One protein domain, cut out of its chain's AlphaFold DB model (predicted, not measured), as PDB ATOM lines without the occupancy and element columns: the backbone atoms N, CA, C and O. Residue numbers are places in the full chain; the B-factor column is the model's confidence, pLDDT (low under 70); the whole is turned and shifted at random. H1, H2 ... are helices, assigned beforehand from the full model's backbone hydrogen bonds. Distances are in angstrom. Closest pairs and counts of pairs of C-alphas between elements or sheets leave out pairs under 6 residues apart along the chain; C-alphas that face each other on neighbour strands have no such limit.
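Overview. This is residues 51 to 94 of the 331 residues of the protein "Piso0_003348 protein" of Pichia sorbitophila (strain ATCC MYA-4447 / BCRC 22081 / CBS 7064 / NBRC 10061 / NRRL Y-12695) (UniProt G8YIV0). Going along the printed part, you find a short helix, H1, then a long looping link, residues 60 to 75, that swings out and folds back into a second helix, H2, with a tail after it. H1 and the tail both stick out, and no packed core joins the two helices. The printed part has 44 residues, with named helices H1 then H2 and no named strand: all helix, though under half of the residues are in them. It is only just loose, close to compact, with a radius of gyration of the C-alphas of 11.6 A, and flat, spanning 30 by 26 by 13 A.

Arrangement. H1, residues 51 to 59, and H2, residues 76 to 86, are apart, with no C-alpha of the one within 8 A of the other. In both, every O i to N i+4 pair is within hydrogen-bond range.

Along the chain. Find C-alpha 51 at (27.790, 33.584, -31.558); from there H1 runs 12.3 A to C-alpha 59. H2 runs 15.3 A, ending at C-alpha 86, (45.108, 32.158, -38.957).

Size, cuts and confidence. The farthest C-alphas, of Gln 52 and Glu 70, are 31.3 A apart. The printed part has no cut, and the link is long. Residues 51 to 59 and 86 to 94 are under pLDDT 70.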
ATOM      1  N   GLU A  51      28.867  34.523 -31.215       68.88
ATOM      2  CA  GLU A  51      27.790  33.584 -31.558       68.88
ATOM      3  C   GLU A  51      27.736  33.291 -33.064       68.88
ATOM      4  O   GLU A  51      27.592  32.141 -33.479       68.88
ATOM      5  N   GLN A  52      27.889  34.310 -33.919       65.56
ATOM      6  CA  GLN A  52      27.935  34.101 -35.368       65.56
ATOM      7  C   GLN A  52      29.202  33.335 -35.785       65.56
ATOM      8  O   GLN A  52      29.154  32.500 -36.692       65.56
ATOM      9  N   ARG A  53      30.337  33.568 -35.112       64.00
ATOM     10  CA  ARG A  53      31.573  32.796 -35.295       64.00
ATOM     11  C   ARG A  53      31.429  31.366 -34.795       64.00
ATOM     12  O   ARG A  53      31.931  30.468 -35.461       64.00
ATOM     13  N   GLU A  54      30.741  31.136 -33.686       66.81
ATOM     14  CA  GLU A  54      30.432  29.810 -33.157       66.81
ATOM     15  C   GLU A  54      29.511  29.043 -34.102       66.81
ATOM     16  O   GLU A  54      29.801  27.897 -34.424       66.81
ATOM     17  N   GLN A  55      28.471  29.682 -34.644       66.00
ATOM     18  CA  GLN A  55      27.604  29.075 -35.657       66.00
ATOM     19  C   GLN A  55      28.378  28.718 -36.930       66.00
ATOM     20  O   GLN A  55      28.208  27.630 -37.470       66.00
ATOM     21  N   ILE A  56      29.277  29.590 -37.394       63.34
ATOM     22  CA  ILE A  56      30.160  29.283 -38.528       63.34
ATOM     23  C   ILE A  56      31.102  28.120 -38.175       63.34
ATOM     24  O   ILE A  56      31.242  27.199 -38.972       63.34
ATOM     25  N   ARG A  57      31.688  28.095 -36.971       63.75
ATOM     26  CA  ARG A  57      32.521  26.976 -36.488       63.75
ATOM     27  C   ARG A  57      31.746  25.661 -36.375       63.75
ATOM     28  O   ARG A  57      32.340  24.615 -36.584       63.75
ATOM     29  N   GLN A  58      30.447  25.701 -36.082       62.97
ATOM     30  CA  GLN A  58      29.582  24.517 -36.032       62.97
ATOM     31  C   GLN A  58      29.173  24.013 -37.428       62.97
ATOM     32  O   GLN A  58      28.886  22.830 -37.590       62.97
ATOM     33  N   LEU A  59      29.152  24.889 -38.442       65.06
ATOM     34  CA  LEU A  59      28.804  24.537 -39.827       65.06
ATOM     35  C   LEU A  59      29.973  23.936 -40.619       65.06
ATOM     36  O   LEU A  59      29.747  23.312 -41.658       65.06
ATOM     37  N   PHE A  60      31.209  24.115 -40.151       72.00
ATOM     38  CA  PHE A  60      32.406  23.588 -40.795       72.00
ATOM     39  C   PHE A  60      33.052  22.512 -39.930       72.00
ATOM     40  O   PHE A  60      33.230  22.683 -38.728       72.00
ATOM     41  N   ALA A  61      33.433  21.397 -40.555       78.19
ATOM     42  CA  ALA A  61      34.275  20.423 -39.878       78.19
ATOM     43  C   ALA A  61      35.593  21.103 -39.454       78.19
ATOM     44  O   ALA A  61      36.126  21.915 -40.224       78.19
ATOM     45  N   PRO A  62      36.132  20.777 -38.266       77.31
ATOM     46  CA  PRO A  62      37.490  21.144 -37.885       77.31
ATOM     47  C   PRO A  62      38.486  20.864 -39.025       77.31
ATOM     48  O   PRO A  62      38.304  19.902 -39.780       77.31
ATOM     49  N   PRO A  63      39.538  21.684 -39.201       76.38
ATOM     50  CA  PRO A  63      40.550  21.411 -40.215       76.38
ATOM     51  C   PRO A  63      41.183  20.037 -39.967       76.38
ATOM     52  O   PRO A  63      41.316  19.622 -38.820       76.38
ATOM     53  N   LEU A  64      41.638  19.347 -41.021       76.38
ATOM     54  CA  LEU A  64      42.270  18.021 -40.892       76.38
ATOM     55  C   LEU A  64      43.458  18.019 -39.914       76.38
ATOM     56  O   LEU A  64      43.718  17.018 -39.262       76.38
ATOM     57  N   GLN A  65      44.133  19.163 -39.779       78.00
ATOM     58  CA  GLN A  65      45.233  19.382 -38.834       78.00
ATOM     59  C   GLN A  65      44.808  19.340 -37.360       78.00
ATOM     60  O   GLN A  65      45.666  19.190 -36.503       78.00
ATOM     61  N   ALA A  66      43.514  19.499 -37.072       78.44
ATOM     62  CA  ALA A  66      42.968  19.374 -35.729       78.44
ATOM     63  C   ALA A  66      42.663  17.920 -35.348       78.44
ATOM     64  O   ALA A  66      42.233  17.675 -34.229       78.44
ATOM     65  N   TYR A  67      42.824  16.959 -36.260       79.88
ATOM     66  CA  TYR A  67      42.625  15.546 -35.967       79.88
ATOM     67  C   TYR A  67      43.976  14.864 -35.785       79.88
ATOM     68  O   TYR A  67      44.843  14.920 -36.657       79.88
ATOM     69  N   SER A  68      44.126  14.159 -34.669       78.31
ATOM     70  CA  SER A  68      45.284  13.309 -34.419       78.31
ATOM     71  C   SER A  68      44.930  11.846 -34.669       78.31
ATOM     72  O   SER A  68      43.824  11.411 -34.371       78.31
ATOM     73  N   ALA A  69      45.885  11.062 -35.170       80.19
ATOM     74  CA  ALA A  69      45.726   9.613 -35.290       80.19
ATOM     75  C   ALA A  69      45.627   8.906 -33.922       80.19
ATOM     76  O   ALA A  69      45.134   7.786 -33.839       80.19
ATOM     77  N   GLU A  70      46.104   9.555 -32.858       73.75
ATOM     78  CA  GLU A  70      46.184   8.986 -31.509       73.75
ATOM     79  C   GLU A  70      44.841   9.021 -30.768       73.75
ATOM     80  O   GLU A  70      44.612   8.200 -29.883       73.75
ATOM     81  N   TYR A  71      43.951   9.957 -31.121       75.75
ATOM     82  CA  TYR A  71      42.680  10.164 -30.429       75.75
ATOM     83  C   TYR A  71      41.534  10.332 -31.427       75.75
ATOM     84  O   TYR A  71      41.643  11.130 -32.359       75.75
ATOM     85  N   PRO A  72      40.403   9.636 -31.234       78.06
ATOM     86  CA  PRO A  72      39.238   9.846 -32.073       78.06
ATOM     87  C   PRO A  72      38.653  11.241 -31.811       78.06
ATOM     88  O   PRO A  72      38.150  11.519 -30.725       78.06
ATOM     89  N   GLY A  73      38.692  12.111 -32.821       80.25
ATOM     90  CA  GLY A  73      38.063  13.435 -32.784       80.25
ATOM     91  C   GLY A  73      39.030  14.591 -33.027       80.25
ATOM     92  O   GLY A  73      40.236  14.400 -33.172       80.25
ATOM     93  N   ALA A  74      38.472  15.799 -33.112       79.06
ATOM     94  CA  ALA A  74      39.268  17.010 -33.252       79.06
ATOM     95  C   ALA A  74      39.787  17.453 -31.879       79.06
ATOM     96  O   ALA A  74      39.000  17.613 -30.943       79.06
ATOM     97  N   SER A  75      41.093  17.662 -31.749       80.56
ATOM     98  CA  SER A  75      41.685  18.185 -30.529       80.56
ATOM     99  C   SER A  75      41.440  19.693 -30.424       80.56
ATOM    100  O   SER A  75      41.646  20.463 -31.366       80.56
ATOM    101  N   VAL A  76      40.969  20.117 -29.250       78.06
ATOM    102  CA  VAL A  76      40.641  21.524 -28.974       78.06
ATOM    103  C   VAL A  76      41.898  22.395 -29.046       78.06
ATOM    104  O   VAL A  76      41.863  23.473 -29.629       78.06
ATOM    105  N   SER A  77      43.026  21.887 -28.546       77.44
ATOM    106  CA  SER A  77      44.323  22.571 -28.561       77.44
ATOM    107  C   SER A  77      44.849  22.850 -29.971       77.44
ATOM    108  O   SER A  77      45.369  23.932 -30.237       77.44
ATOM    109  N   GLU A  78      44.709  21.904 -30.903       79.00
ATOM    110  CA  GLU A  78      45.098  22.131 -32.300       79.00
ATOM    111  C   GLU A  78      44.161  23.106 -32.993       79.00
ATOM    112  O   GLU A  78      44.619  23.966 -33.741       79.00
ATOM    113  N   LEU A  79      42.860  23.010 -32.724       76.06
ATOM    114  CA  LEU A  79      41.876  23.923 -33.286       76.06
ATOM    115  C   LEU A  79      42.124  25.364 -32.821       76.06
ATOM    116  O   LEU A  79      42.136  26.277 -33.645       76.06
ATOM    117  N   GLU A  80      42.381  25.572 -31.530       76.75
ATOM    118  CA  GLU A  80      42.755  26.875 -30.974       76.75
ATOM    119  C   GLU A  80      44.046  27.399 -31.602       76.75
ATOM    120  O   GLU A  80      44.084  28.541 -32.066       76.75
ATOM    121  N   TYR A  81      45.075  26.556 -31.701       77.44
ATOM    122  CA  TYR A  81      46.350  26.932 -32.303       77.44
ATOM    123  C   TYR A  81      46.204  27.350 -33.772       77.44
ATOM    124  O   TYR A  81      46.719  28.389 -34.185       77.44
ATOM    125  N   THR A  82      45.464  26.577 -34.572       74.56
ATOM    126  CA  THR A  82      45.227  26.884 -35.985       74.56
ATOM    127  C   THR A  82      44.403  28.159 -36.147       74.56
ATOM    128  O   THR A  82      44.736  28.983 -36.997       74.56
ATOM    129  N   ILE A  83      43.368  28.369 -35.329       74.31
ATOM    130  CA  ILE A  83      42.545  29.583 -35.397       74.31
ATOM    131  C   ILE A  83      43.365  30.814 -35.018       74.31
ATOM    132  O   ILE A  83      43.324  31.800 -35.750       74.31
ATOM    133  N   VAL A  84      44.124  30.770 -33.922       73.88
ATOM    134  CA  VAL A  84      44.927  31.919 -33.476       73.88
ATOM    135  C   VAL A  84      46.086  32.201 -34.431       73.88
ATOM    136  O   VAL A  84      46.422  33.356 -34.636       73.88
ATOM    137  N   ASN A  85      46.656  31.195 -35.092       71.38
ATOM    138  CA  ASN A  85      47.650  31.451 -36.138       71.38
ATOM    139  C   ASN A  85      47.038  32.026 -37.425       71.38
ATOM    140  O   ASN A  85      47.694  32.793 -38.123       71.38
ATOM    141  N   GLN A  86      45.801  31.650 -37.766       69.06
ATOM    142  CA  GLN A  86      45.108  32.158 -38.957       69.06
ATOM    143  C   GLN A  86      44.539  33.559 -38.754       69.06
ATOM    144  O   GLN A  86      44.511  34.372 -39.677       69.06
ATOM    145  N   THR A  87      44.046  33.849 -37.557       66.88
ATOM    146  CA  THR A  87      43.612  35.187 -37.192       66.88
ATOM    147  C   THR A  87      44.819  35.891 -36.601       66.88
ATOM    148  O   THR A  87      45.174  35.567 -35.483       66.88
ATOM    149  N   GLU A  88      45.423  36.875 -37.273       60.59
ATOM    150  CA  GLU A  88      46.552  37.704 -36.773       60.59
ATOM    151  C   GLU A  88      46.246  38.514 -35.477       60.59
ATOM    152  O   GLU A  88      46.855  39.540 -35.170       60.59
ATOM    153  N   SER A  89      45.260  38.073 -34.702       58.91
ATOM    154  CA  SER A  89      44.963  38.417 -33.328       58.91
ATOM    155  C   SER A  89      46.163  38.090 -32.443       58.91
ATOM    156  O   SER A  89      46.346  36.959 -31.998       58.91
ATOM    157  N   ARG A  90      46.959  39.119 -32.149       56.50
ATOM    158  CA  ARG A  90      47.950  39.117 -31.069       56.50
ATOM    159  C   ARG A  90      47.245  38.876 -29.731       56.50
ATOM    160  O   ARG A  90      46.827  39.822 -29.072       56.50
ATOM    161  N   SER A  91      47.074  37.616 -29.348       62.03
ATOM    162  CA  SER A  91      46.782  37.262 -27.964       62.03
ATOM    163  C   SER A  91      48.060  37.451 -27.149       62.03
ATOM    164  O   SER A  91      49.095  36.895 -27.508       62.03
ATOM    165  N   ASP A  92      47.994  38.213 -26.056       60.06
ATOM    166  CA  ASP A  92      49.131  38.434 -25.140       60.06
ATOM    167  C   ASP A  92      49.561  37.154 -24.392       60.06
ATOM    168  O   ASP A  92      50.584  37.127 -23.709       60.06
ATOM    169  N   THR A  93      48.796  36.071 -24.525       63.47
ATOM    170  CA  THR A  93      49.145  34.753 -24.001       63.47
ATOM    171  C   THR A  93      50.094  34.029 -24.957       63.47
ATOM    172  O   THR A  93      49.774  33.920 -26.146       63.47
ATOM    173  N   PRO A  94      51.226  33.486 -24.472       62.88
ATOM    174  CA  PRO A  94      52.118  32.689 -25.302       62.88
ATOM    175  C   PRO A  94      51.356  31.472 -25.830       62.88
ATOM    176  O   PRO A  94      50.934  30.605 -25.066       62.88
TER     177      PRO A  94